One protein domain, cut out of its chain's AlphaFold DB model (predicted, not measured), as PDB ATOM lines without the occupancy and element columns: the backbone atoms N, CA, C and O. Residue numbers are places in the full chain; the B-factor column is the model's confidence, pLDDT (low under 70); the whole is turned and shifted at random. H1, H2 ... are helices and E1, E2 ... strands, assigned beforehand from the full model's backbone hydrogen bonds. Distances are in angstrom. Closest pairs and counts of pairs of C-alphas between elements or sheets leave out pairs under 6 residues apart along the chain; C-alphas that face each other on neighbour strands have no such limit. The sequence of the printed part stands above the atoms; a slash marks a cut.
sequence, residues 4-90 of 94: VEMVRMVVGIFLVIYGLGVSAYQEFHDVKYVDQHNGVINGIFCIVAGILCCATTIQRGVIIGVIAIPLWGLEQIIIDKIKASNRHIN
ATOM      1  N   VAL A   4     -52.772  -5.761  20.897       86.62
ATOM      2  CA  VAL A   4     -52.332  -6.782  19.935       86.62
ATOM      3  C   VAL A   4     -52.298  -6.241  18.503       86.62
ATOM      4  O   VAL A   4     -51.354  -6.518  17.763       86.62
ATOM      5  N   GLU A   5     -53.291  -5.445  18.098       84.88
ATOM      6  CA  GLU A   5     -53.310  -4.826  16.766       84.88
ATOM      7  C   GLU A   5     -52.171  -3.823  16.603       84.88
ATOM      8  O   GLU A   5     -51.536  -3.773  15.550       84.88
ATOM      9  N   MET A   6     -51.889  -3.051  17.655       86.81
ATOM     10  CA  MET A   6     -50.798  -2.084  17.663       86.81
ATOM     11  C   MET A   6     -49.442  -2.780  17.515       86.81
ATOM     12  O   MET A   6     -48.649  -2.395  16.658       86.81
ATOM     13  N   VAL A   7     -49.202  -3.854  18.276       90.06
ATOM     14  CA  VAL A   7     -47.966  -4.647  18.178       90.06
ATOM     15  C   VAL A   7     -47.813  -5.253  16.782       90.06
ATOM     16  O   VAL A   7     -46.742  -5.141  16.192       90.06
ATOM     17  N   ARG A   8     -48.876  -5.832  16.207       88.88
ATOM     18  CA  ARG A   8     -48.841  -6.385  14.839       88.88
ATOM     19  C   ARG A   8     -48.489  -5.332  13.796       88.88
ATOM     20  O   ARG A   8     -47.719  -5.619  12.885       88.88
ATOM     21  N   MET A   9     -49.028  -4.124  13.944       88.12
ATOM     22  CA  MET A   9     -48.743  -3.015  13.041       88.12
ATOM     23  C   MET A   9     -47.280  -2.569  13.150       88.12
ATOM     24  O   MET A   9     -46.611  -2.426  12.132       88.12
ATOM     25  N   VAL A  10     -46.753  -2.421  14.371       91.19
ATOM     26  CA  VAL A  10     -45.346  -2.050  14.602       91.19
ATOM     27  C   VAL A  10     -44.396  -3.116  14.051       91.19
ATOM     28  O   VAL A  10     -43.470  -2.789  13.312       91.19
ATOM     29  N   VAL A  11     -44.649  -4.393  14.351       93.38
ATOM     30  CA  VAL A  11     -43.843  -5.517  13.852       93.38
ATOM     31  C   VAL A  11     -43.913  -5.610  12.329       93.38
ATOM     32  O   VAL A  11     -42.891  -5.803  11.677       93.38
ATOM     33  N   GLY A  12     -45.096  -5.434  11.741       92.19
ATOM     34  CA  GLY A  12     -45.255  -5.494  10.293       92.19
ATOM     35  C   GLY A  12     -44.547  -4.346   9.571       92.19
ATOM     36  O   GLY A  12     -43.850  -4.592   8.590       92.19
ATOM     37  N   ILE A  13     -44.631  -3.115  10.089       90.62
ATOM     38  CA  ILE A  13     -43.872  -1.969   9.563       90.62
ATOM     39  C   ILE A  13     -42.367  -2.239   9.657       90.62
ATOM     40  O   ILE A  13     -41.648  -2.021   8.682       90.62
ATOM     41  N   PHE A  14     -41.896  -2.753  10.796       93.69
ATOM     42  CA  PHE A  14     -40.490  -3.108  10.976       93.69
ATOM     43  C   PHE A  14     -40.027  -4.143   9.942       93.69
ATOM     44  O   PHE A  14     -38.987  -3.952   9.320       93.69
ATOM     45  N   LEU A  15     -40.821  -5.190   9.699       93.81
ATOM     46  CA  LEU A  15     -40.526  -6.213   8.692       93.81
ATOM     47  C   LEU A  15     -40.498  -5.651   7.266       93.81
ATOM     48  O   LEU A  15     -39.626  -6.032   6.492       93.81
ATOM     49  N   VAL A  16     -41.399  -4.724   6.918       92.25
ATOM     50  CA  VAL A  16     -41.373  -4.059   5.603       92.25
ATOM     51  C   VAL A  16     -40.086  -3.254   5.431       92.25
ATOM     52  O   VAL A  16     -39.394  -3.429   4.433       92.25
ATOM     53  N   ILE A  17     -39.736  -2.409   6.405       92.19
ATOM     54  CA  ILE A  17     -38.525  -1.575   6.340       92.19
ATOM     55  C   ILE A  17     -37.268  -2.447   6.293       92.19
ATOM     56  O   ILE A  17     -36.374  -2.215   5.481       92.19
ATOM     57  N   TYR A  18     -37.204  -3.468   7.146       92.06
ATOM     58  CA  TYR A  18     -36.087  -4.403   7.175       92.06
ATOM     59  C   TYR A  18     -35.968  -5.181   5.857       92.06
ATOM     60  O   TYR A  18     -34.875  -5.297   5.308       92.06
ATOM     61  N   GLY A  19     -37.087  -5.652   5.305       91.81
ATOM     62  CA  GLY A  19     -37.130  -6.357   4.029       91.81
ATOM     63  C   GLY A  19     -36.692  -5.505   2.840       91.81
ATOM     64  O   GLY A  19     -35.961  -6.012   1.992       91.81
ATOM     65  N   LEU A  20     -37.065  -4.221   2.812       91.50
ATOM     66  CA  LEU A  20     -36.557  -3.241   1.844       91.50
ATOM     67  C   LEU A  20     -35.035  -3.099   1.973       91.50
ATOM     68  O   LEU A  20     -34.308  -3.314   1.015       91.50
ATOM     69  N   GLY A  21     -34.513  -2.886   3.185       89.75
ATOM     70  CA  GLY A  21     -33.062  -2.799   3.399       89.75
ATOM     71  C   GLY A  21     -32.296  -4.059   2.966       89.75
ATOM     72  O   GLY A  21     -31.231  -3.965   2.354       89.75
ATOM     73  N   VAL A  22     -32.842  -5.246   3.245       91.25
ATOM     74  CA  VAL A  22     -32.252  -6.521   2.811       91.25
ATOM     75  C   VAL A  22     -32.350  -6.692   1.297       91.25
ATOM     76  O   VAL A  22     -31.378  -7.133   0.692       91.25
ATOM     77  N   SER A  23     -33.476  -6.330   0.678       90.38
ATOM     78  CA  SER A  23     -33.638  -6.350  -0.782       90.38
ATOM     79  C   SER A  23     -32.609  -5.438  -1.450       90.38
ATOM     80  O   SER A  23     -31.942  -5.856  -2.396       90.38
ATOM     81  N   ALA A  24     -32.404  -4.239  -0.904       88.00
ATOM     82  CA  ALA A  24     -31.431  -3.287  -1.410       88.00
ATOM     83  C   ALA A  24     -30.012  -3.840  -1.329       88.00
ATOM     84  O   ALA A  24     -29.227  -3.720  -2.266       88.00
ATOM     85  N   TYR A  25     -29.678  -4.464  -0.200       88.94
ATOM     86  CA  TYR A  25     -28.381  -5.095  -0.004       88.94
ATOM     87  C   TYR A  25     -28.162  -6.258  -0.980       88.94
ATOM     88  O   TYR A  25     -27.089  -6.373  -1.573       88.94
ATOM     89  N   GLN A  26     -29.184  -7.100  -1.163       87.75
ATOM     90  CA  GLN A  26     -29.170  -8.226  -2.096       87.75
ATOM     91  C   GLN A  26     -28.889  -7.770  -3.513       87.75
ATOM     92  O   GLN A  26     -27.968  -8.278  -4.152       87.75
ATOM     93  N   GLU A  27     -29.627  -6.759  -3.959       85.69
ATOM     94  CA  GLU A  27     -29.402  -6.165  -5.258       85.69
ATOM     95  C   GLU A  27     -27.989  -5.576  -5.318       85.69
ATOM     96  O   GLU A  27     -27.205  -5.960  -6.177       85.69
ATOM     97  N   PHE A  28     -27.603  -4.698  -4.390       85.88
ATOM     98  CA  PHE A  28     -26.319  -3.996  -4.432       85.88
ATOM     99  C   PHE A  28     -25.103  -4.934  -4.498       85.88
ATOM    100  O   PHE A  28     -24.168  -4.664  -5.255       85.88
ATOM    101  N   HIS A  29     -25.133  -6.040  -3.753       86.00
ATOM    102  CA  HIS A  29     -24.056  -7.031  -3.697       86.00
ATOM    103  C   HIS A  29     -24.218  -8.202  -4.677       86.00
ATOM    104  O   HIS A  29     -23.370  -9.090  -4.682       86.00
ATOM    105  N   ASP A  30     -25.262  -8.196  -5.511       83.94
ATOM    106  CA  ASP A  30     -25.576  -9.259  -6.477       83.94
ATOM    107  C   ASP A  30     -25.744 -10.643  -5.812       83.94
ATOM    108  O   ASP A  30     -25.319 -11.682  -6.324       83.94
ATOM    109  N   VAL A  31     -26.361 -10.662  -4.624       83.81
ATOM    110  CA  VAL A  31     -26.616 -11.877  -3.839       83.81
ATOM    111  C   VAL A  31     -28.111 -12.172  -3.770       83.81
ATOM    112  O   VAL A  31     -28.920 -11.318  -3.431       83.81
ATOM    113  N   LYS A  32     -28.505 -13.424  -4.040       75.06
ATOM    114  CA  LYS A  32     -29.919 -13.854  -3.964       75.06
ATOM    115  C   LYS A  32     -30.461 -13.933  -2.536       75.06
ATOM    116  O   LYS A  32     -31.670 -13.895  -2.320       75.06
ATOM    117  N   TYR A  33     -29.561 -14.109  -1.578       77.50
ATOM    118  CA  TYR A  33     -29.862 -14.387  -0.186       77.50
ATOM    119  C   TYR A  33     -28.841 -13.679   0.689       77.50
ATOM    120  O   TYR A  33     -27.668 -13.600   0.327       77.50
ATOM    121  N   VAL A  34     -29.289 -13.174   1.838       76.00
ATOM    122  CA  VAL A  34     -28.363 -12.734   2.882       76.00
ATOM    123  C   VAL A  34     -28.217 -13.887   3.858       76.00
ATOM    124  O   VAL A  34     -29.189 -14.256   4.519       76.00
ATOM    125  N   ASP A  35     -27.015 -14.460   3.916       74.94
ATOM    126  CA  ASP A  35     -26.651 -15.410   4.962       74.94
ATOM    127  C   ASP A  35     -26.492 -14.642   6.272       74.94
ATOM    128  O   ASP A  35     -25.543 -13.879   6.470       74.94
ATOM    129  N   GLN A  36     -27.459 -14.815   7.169       67.62
ATOM    130  CA  GLN A  36     -27.353 -14.365   8.547       67.62
ATOM    131  C   GLN A  36     -27.024 -15.549   9.453       67.62
ATOM    132  O   GLN A  36     -27.349 -16.694   9.152       67.62
ATOM    133  N   HIS A  37     -26.448 -15.262  10.624       64.81
ATOM    134  CA  HIS A  37     -26.100 -16.278  11.625       64.81
ATOM    135  C   HIS A  37     -27.273 -17.219  11.978       64.81
ATOM    136  O   HIS A  37     -27.050 -18.384  12.287       64.81
ATOM    137  N   ASN A  38     -28.514 -16.727  11.873       61.06
ATOM    138  CA  ASN A  38     -29.733 -17.469  12.200       61.06
ATOM    139  C   ASN A  38     -30.507 -18.002  10.975       61.06
ATOM    140  O   ASN A  38     -31.617 -18.505  11.148       61.06
ATOM    141  N   GLY A  39     -29.965 -17.901   9.756       73.69
ATOM    142  CA  GLY A  39     -30.568 -18.479   8.552       73.69
ATOM    143  C   GLY A  39     -30.547 -17.577   7.318       73.69
ATOM    144  O   GLY A  39     -29.991 -16.480   7.312       73.69
ATOM    145  N   VAL A  40     -31.191 -18.075   6.262       73.81
ATOM    146  CA  VAL A  40     -31.273 -17.429   4.951       73.81
ATOM    147  C   VAL A  40     -32.492 -16.512   4.890       73.81
ATOM    148  O   VAL A  40     -33.628 -16.982   4.976       73.81
ATOM    149  N   ILE A  41     -32.269 -15.209   4.694       81.75
ATOM    150  CA  ILE A  41     -33.348 -14.229   4.503       81.75
ATOM    151  C   ILE A  41     -33.385 -13.744   3.053       81.75
ATOM    152  O   ILE A  41     -32.358 -13.459   2.437       81.75
ATOM    153  N   ASN A  42     -34.603 -13.626   2.523       86.81
ATOM    154  CA  ASN A  42     -34.903 -12.935   1.274       86.81
ATOM    155  C   ASN A  42     -35.711 -11.663   1.574       86.81
ATOM    156  O   ASN A  42     -36.750 -11.736   2.239       86.81
ATOM    157  N   GLY A  43     -35.231 -10.512   1.087       85.88
ATOM    158  CA  GLY A  43     -35.842  -9.207   1.348       85.88
ATOM    159  C   GLY A  43     -37.305  -9.138   0.912       85.88
ATOM    160  O   GLY A  43     -38.158  -8.704   1.686       85.88
ATOM    161  N   ILE A  44     -37.634  -9.694  -0.261       87.50
ATOM    162  CA  ILE A  44     -39.004  -9.712  -0.803       87.50
ATOM    163  C   ILE A  44     -39.951 -10.487   0.118       87.50
ATOM    164  O   ILE A  44     -41.043 -10.014   0.434       87.50
ATOM    165  N   PHE A  45     -39.539 -11.664   0.598       89.75
ATOM    166  CA  PHE A  45     -40.360 -12.454   1.523       89.75
ATOM    167  C   PHE A  45     -40.588 -11.724   2.848       89.75
ATOM    168  O   PHE A  45     -41.670 -11.825   3.425       89.75
ATOM    169  N   CYS A  46     -39.602 -10.956   3.310       91.12
ATOM    170  CA  CYS A  46     -39.725 -10.165   4.527       91.12
ATOM    171  C   CYS A  46     -40.713  -8.995   4.356       91.12
ATOM    172  O   CYS A  46     -41.569  -8.787   5.217       91.12
ATOM    173  N   ILE A  47     -40.692  -8.320   3.198       91.06
ATOM    174  CA  ILE A  47     -41.688  -7.300   2.832       91.06
ATOM    175  C   ILE A  47     -43.097  -7.909   2.826       91.06
ATOM    176  O   ILE A  47     -44.008  -7.366   3.451       91.06
ATOM    177  N   VAL A  48     -43.279  -9.066   2.179       90.44
ATOM    178  CA  VAL A  48     -44.575  -9.767   2.135       90.44
ATOM    179  C   VAL A  48     -45.047 -10.151   3.540       90.44
ATOM    180  O   VAL A  48     -46.200  -9.894   3.889       90.44
ATOM    181  N   ALA A  49     -44.167 -10.707   4.375       91.44
ATOM    182  CA  ALA A  49     -44.489 -11.047   5.760       91.44
ATOM    183  C   ALA A  49     -44.908  -9.811   6.578       91.44
ATOM    184  O   ALA A  49     -45.863  -9.881   7.355       91.44
ATOM    185  N   GLY A  50     -44.250  -8.669   6.364       91.00
ATOM    186  CA  GLY A  50     -44.610  -7.401   6.993       91.00
ATOM    187  C   GLY A  50     -45.986  -6.882   6.565       91.00
ATOM    188  O   GLY A  50     -46.795  -6.514   7.420       91.00
ATOM    189  N   ILE A  51     -46.304  -6.945   5.266       90.75
ATOM    190  CA  ILE A  51     -47.634  -6.592   4.737       90.75
ATOM    191  C   ILE A  51     -48.715  -7.474   5.377       90.75
ATOM    192  O   ILE A  51     -49.733  -6.959   5.838       90.75
ATOM    193  N   LEU A  52     -48.485  -8.790   5.457       89.25
ATOM    194  CA  LEU A  52     -49.419  -9.739   6.073       89.25
ATOM    195  C   LEU A  52     -49.606  -9.489   7.577       89.25
ATOM    196  O   LEU A  52     -50.721  -9.606   8.086       89.25
ATOM    197  N   CYS A  53     -48.547  -9.101   8.291       87.62
ATOM    198  CA  CYS A  53     -48.645  -8.729   9.704       87.62
ATOM    199  C   CYS A  53     -49.519  -7.484   9.909       87.62
ATOM    200  O   CYS A  53     -50.337  -7.465  10.834       87.62
ATOM    201  N   CYS A  54     -49.395  -6.489   9.027       84.81
ATOM    202  CA  CYS A  54     -50.192  -5.265   9.072       84.81
ATOM    203  C   CYS A  54     -51.622  -5.416   8.518       84.81
ATOM    204  O   CYS A  54     -52.479  -4.572   8.795       84.81
ATOM    205  N   ALA A  55     -51.901  -6.465   7.740       82.50
ATOM    206  CA  ALA A  55     -53.203  -6.734   7.138       82.50
ATOM    207  C   ALA A  55     -54.216  -7.258   8.176       82.50
ATOM    208  O   ALA A  55     -54.688  -8.389   8.095       82.50
ATOM    209  N   THR A  56     -54.585  -6.429   9.162       78.19
ATOM    210  CA  THR A  56     -55.680  -6.754  10.101       78.19
ATOM    211  C   THR A  56     -57.040  -6.814   9.396       78.19
ATOM    212  O   THR A  56     -57.964  -7.458   9.880       78.19
ATOM    213  N   THR A  57     -57.149  -6.182   8.223       80.25
ATOM    214  CA  THR A  57     -58.251  -6.320   7.265       80.25
ATOM    215  C   THR A  57     -57.693  -6.391   5.842       80.25
ATOM    216  O   THR A  57     -56.610  -5.862   5.570       80.25
ATOM    217  N   ILE A  58     -58.445  -6.990   4.907       77.44
ATOM    218  CA  ILE A  58     -58.048  -7.070   3.486       77.44
ATOM    219  C   ILE A  58     -57.784  -5.669   2.919       77.44
ATOM    220  O   ILE A  58     -56.775  -5.454   2.255       77.44
ATOM    221  N   GLN A  59     -58.635  -4.689   3.245       81.19
ATOM    222  CA  GLN A  59     -58.467  -3.299   2.802       81.19
ATOM    223  C   GLN A  59     -57.124  -2.702   3.244       81.19
ATOM    224  O   GLN A  59     -56.432  -2.089   2.435       81.19
ATOM    225  N   ARG A  60     -56.719  -2.913   4.504       80.31
ATOM    226  CA  ARG A  60     -55.422  -2.431   5.009       80.31
ATOM    227  C   ARG A  60     -54.251  -3.135   4.336       80.31
ATOM    228  O   ARG A  60     -53.284  -2.471   3.974       80.31
ATOM    229  N   GLY A  61     -54.355  -4.447   4.121       80.00
ATOM    230  CA  GLY A  61     -53.344  -5.210   3.390       80.00
ATOM    231  C   GLY A  61     -53.133  -4.681   1.970       80.00
ATOM    232  O   GLY A  61     -51.994  -4.474   1.560       80.00
ATOM    233  N   VAL A  62     -54.221  -4.373   1.255       84.56
ATOM    234  CA  VAL A  62     -54.159  -3.778  -0.089       84.56
ATOM    235  C   VAL A  62     -53.483  -2.409  -0.057       84.56
ATOM    236  O   VAL A  62     -52.575  -2.179  -0.847       84.56
ATOM    237  N   ILE A  63     -53.857  -1.520   0.871       86.88
ATOM    238  CA  ILE A  63     -53.249  -0.181   0.977       86.88
ATOM    239  C   ILE A  63     -51.736  -0.282   1.206       86.88
ATOM    240  O   ILE A  63     -50.959   0.378   0.521       86.88
ATOM    241  N   ILE A  64     -51.306  -1.129   2.141       85.25
ATOM    242  CA  ILE A  64     -49.884  -1.269   2.482       85.25
ATOM    243  C   ILE A  64     -49.115  -1.929   1.338       85.25
ATOM    244  O   ILE A  64     -48.018  -1.483   1.020       85.25
ATOM    245  N   GLY A  65     -49.695  -2.927   0.667       84.50
ATOM    246  CA  GLY A  65     -49.101  -3.520  -0.530       84.50
ATOM    247  C   GLY A  65     -48.929  -2.502  -1.661       84.50
ATOM    248  O   GLY A  65     -47.851  -2.410  -2.246       84.50
ATOM    249  N   VAL A  66     -49.950  -1.677  -1.916       91.06
ATOM    250  CA  VAL A  66     -49.905  -0.598  -2.918       91.06
ATOM    251  C   VAL A  66     -48.835   0.446  -2.594       91.06
ATOM    252  O   VAL A  66     -48.299   1.041  -3.518       91.06
ATOM    253  N   ILE A  67     -48.488   0.657  -1.322       89.38
ATOM    254  CA  ILE A  67     -47.393   1.553  -0.914       89.38
ATOM    255  C   ILE A  67     -46.029   0.853  -1.010       89.38
ATOM    256  O   ILE A  67     -45.055   1.446  -1.471       89.38
ATOM    257  N   ALA A  68     -45.946  -0.414  -0.603       88.75
ATOM    258  CA  ALA A  68     -44.699  -1.172  -0.573       88.75
ATOM    259  C   ALA A  68     -44.131  -1.444  -1.977       88.75
ATOM    260  O   ALA A  68     -42.922  -1.366  -2.168       88.75
ATOM    261  N   ILE A  69     -44.988  -1.711  -2.969       88.88
ATOM    262  CA  ILE A  69     -44.575  -1.971  -4.359       88.88
ATOM    263  C   ILE A  69     -43.807  -0.786  -4.981       88.88
ATOM    264  O   ILE A  69     -42.693  -0.999  -5.459       88.88
ATOM    265  N   PRO A  70     -44.336   0.455  -5.003       91.25
ATOM    266  CA  PRO A  70     -43.613   1.596  -5.553       91.25
ATOM    267  C   PRO A  70     -42.376   1.961  -4.728       91.25
ATOM    268  O   PRO A  70     -41.389   2.379  -5.323       91.25
ATOM    269  N   LEU A  71     -42.381   1.762  -3.402       90.38
ATOM    270  CA  LEU A  71     -41.169   1.923  -2.583       90.38
ATOM    271  C   LEU A  71     -40.062   0.965  -3.031       90.38
ATOM    272  O   LEU A  71     -38.944   1.402  -3.287       90.38
ATOM    273  N   TRP A  72     -40.395  -0.314  -3.199       88.62
ATOM    274  CA  TRP A  72     -39.460  -1.319  -3.697       88.62
ATOM    275  C   TRP A  72     -38.989  -1.016  -5.129       88.62
ATOM    276  O   TRP A  72     -37.806  -1.110  -5.435       88.62
ATOM    277  N   GLY A  73     -39.888  -0.571  -6.011       89.19
ATOM    278  CA  GLY A  73     -39.522  -0.159  -7.369       89.19
ATOM    279  C   GLY A  73     -38.566   1.042  -7.401       89.19
ATOM    280  O   GLY A  73     -37.613   1.051  -8.179       89.19
ATOM    281  N   LEU A  74     -38.785   2.048  -6.546       91.25
ATOM    282  CA  LEU A  74     -37.888   3.202  -6.414       91.25
ATOM    283  C   LEU A  74     -36.503   2.792  -5.909       91.25
ATOM    284  O   LEU A  74     -35.498   3.279  -6.425       91.25
ATOM    285  N   GLU A  75     -36.454   1.890  -4.933       90.25
ATOM    286  CA  GLU A  75     -35.216   1.336  -4.390       90.25
ATOM    287  C   GLU A  75     -34.364   0.684  -5.489       90.25
ATOM    288  O   GLU A  75     -33.193   1.039  -5.645       90.25
ATOM    289  N   GLN A  76     -34.973  -0.161  -6.326       86.81
ATOM    290  CA  GLN A  76     -34.288  -0.813  -7.447       86.81
ATOM    291  C   GLN A  76     -33.700   0.202  -8.439       86.81
ATOM    292  O   GLN A  76     -32.524   0.132  -8.794       86.81
ATOM    293  N   ILE A  77     -34.480   1.221  -8.821       90.88
ATOM    294  CA  ILE A  77     -34.024   2.279  -9.741       90.88
ATOM    295  C   ILE A  77     -32.818   3.040  -9.171       90.88
ATOM    296  O   ILE A  77     -31.893   3.400  -9.909       90.88
ATOM    297  N   ILE A  78     -32.832   3.333  -7.868       90.50
ATOM    298  CA  ILE A  78     -31.738   4.038  -7.194       90.50
ATOM    299  C   ILE A  78     -30.477   3.171  -7.196       90.50
ATOM    300  O   ILE A  78     -29.404   3.662  -7.556       90.50
ATOM    301  N   ILE A  79     -30.593   1.889  -6.852       89.44
ATOM    302  CA  ILE A  79     -29.455   0.965  -6.807       89.44
ATOM    303  C   ILE A  79     -28.842   0.782  -8.192       89.44
ATOM    304  O   ILE A  79     -27.621   0.878  -8.333       89.44
ATOM    305  N   ASP A  80     -29.664   0.620  -9.226       87.38
ATOM    306  CA  ASP A  80     -29.198   0.514 -10.608       87.38
ATOM    307  C   ASP A  80     -28.414   1.752 -11.049       87.38
ATOM    308  O   ASP A  80     -27.336   1.639 -11.647       87.38
ATOM    309  N   LYS A  81     -28.906   2.949 -10.705       89.38
ATOM    310  CA  LYS A  81     -28.195   4.210 -10.966       89.38
ATOM    311  C   LYS A  81     -26.856   4.274 -10.232       89.38
ATOM    312  O   LYS A  81     -25.861   4.677 -10.837       89.38
ATOM    313  N   ILE A  82     -26.801   3.860  -8.964       89.06
ATOM    314  CA  ILE A  82     -25.561   3.849  -8.172       89.06
ATOM    315  C   ILE A  82     -24.558   2.843  -8.755       89.06
ATOM    316  O   ILE A  82     -23.404   3.198  -9.002       89.06
ATOM    317  N   LYS A  83     -24.987   1.610  -9.057       87.38
ATOM    318  CA  LYS A  83     -24.148   0.587  -9.706       87.38
ATOM    319  C   LYS A  83     -23.622   1.059 -11.063       87.38
ATOM    320  O   LYS A  83     -22.475   0.777 -11.417       87.38
ATOM    321  N   ALA A  84     -24.447   1.747 -11.853       86.06
ATOM    322  CA  ALA A  84     -24.022   2.327 -13.125       86.06
ATOM    323  C   ALA A  84     -22.933   3.390 -12.910       86.06
ATOM    324  O   ALA A  84     -21.885   3.319 -13.551       86.06
ATOM    325  N   SER A  85     -23.133   4.308 -11.962       86.69
ATOM    326  CA  SER A  85     -22.154   5.346 -11.619       86.69
ATOM    327  C   SER A  85     -20.817   4.760 -11.137       86.69
ATOM    328  O   SER A  85     -19.770   5.110 -11.683       86.69
ATOM    329  N   ASN A  86     -20.839   3.780 -10.225       83.62
ATOM    330  CA  ASN A  86     -19.625   3.114  -9.731       83.62
ATOM    331  C   ASN A  86     -18.842   2.395 -10.842       83.62
ATOM    332  O   ASN A  86     -17.611   2.414 -10.855       83.62
ATOM    333  N   ARG A  87     -19.533   1.790 -11.819       79.81
ATOM    334  CA  ARG A  87     -18.874   1.173 -12.982       79.81
ATOM    335  C   ARG A  87     -18.160   2.190 -13.872       79.81
ATOM    336  O   ARG A  87     -17.136   1.846 -14.460       79.81
ATOM    337  N   HIS A  88     -18.682   3.412 -13.985       71.38
ATOM    338  CA  HIS A  88     -18.018   4.485 -14.727       71.38
ATOM    339  C   HIS A  88     -16.753   4.974 -14.016       71.38
ATOM    340  O   HIS A  88     -15.737   5.142 -14.683       71.38
ATOM    341  N   ILE A  89     -16.779   5.124 -12.687       72.50
ATOM    342  CA  ILE A  89     -15.609   5.548 -11.897       72.50
ATOM    343  C   ILE A  89     -14.470   4.521 -12.014       72.50
ATOM    344  O   ILE A  89     -13.367   4.874 -12.423       72.50
ATOM    345  N   ASN A  90     -14.761   3.233 -11.805       68.00
ATOM    346  CA  ASN A  90     -13.760   2.159 -11.910       68.00
ATOM    347  C   ASN A  90     -13.156   1.991 -13.320       68.00
ATOM    348  O   ASN A  90     -12.129   1.332 -13.474       68.00
TER     349      ASN A  90
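This is residues 4 to 90 of the 94 residues of an uncharacterized protein of Romboutsia weinsteinii (UniProt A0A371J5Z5). Two long helices, H1 and H3, run the same way, and the short helix H2 runs back against both, side by side with H1, making a three-helix up-and-down bundle in which each helix runs against the one before it. A small two-stranded hairpin, E1 and E2, lies off one side of this bundle near the last residues of H1, and residues 84 to 90 of H3 stick out beyond the rest. The printed part has 87 residues, with three named helices and two named strands in the order H1, E1, E2, H2, H3; the sheet order is E1 - E2, antiparallel, and the class is mostly helix. The whole is only just loose, close to compact, with a radius of gyration of the C-alphas of 14.7 A, and its flat outline spans 50 by 30 by 16 A.

Start at the sheet, where E1 holds residues 34 to 36 and E2 holds residues 39 to 41. Go back to C-alpha 4 at (-52.332, -6.782, 19.935); from there H1, residues 4 to 29, runs 36.9 A to C-alpha 29 at (-24.056, -7.031, -3.697). After the strands, H2 takes residues 43 to 54 over 16.8 A. H3, residues 58 to 90, runs 47.8 A and ends at C-alpha 90, (-13.760, 2.159, -11.910).

Look first at the hairpin of E1 and E2, antiparallel at 147 degrees, where N 36 and O 39 are 3.0 A apart and N 34 and O 41 are 3.1 A apart, within hydrogen-bond range. The closest C-alphas of H1 and E1 are those of Gln 26 and Val 34, 6.8 A apart. E1 and H2 are only just apart, with their closest C-alphas at 8.4 A, and both strands are apart from H3. H1 and H2 touch at a shallow tilt of 13 degrees, opposite ways; their closest C-alphas, of Gly 12 and Gly 50, are 3.9 A apart. Residues 16 to 28 of H1 alone touch H3, at a shallow tilt of 23 degrees, the same way, with the C-alphas of Phe 28 and Ile 79 closest at 6.3 A. H2 and H3 form a helical hairpin at a shallow tilt of 24 degrees; H3 touches H2 with residues 60 to 68 alone, and the closest C-alphas are those of Ile 51 and Gly 61, 6.0 A apart. In H1 and H2 every O i to N i+4 pair is within hydrogen-bond range, and in H3 28 of 29 are.

Find Val 4 and Asn 90, whose C-alphas are the two farthest apart at 50.8 A. The printed part has no cut, and the four links, H1 to E1, E1 to E2, E2 to H2 and H2 to H3, are tight. The mean pLDDT of the printed part is 85.6; look for values under 70 at residues 36 to 38 and residue 90.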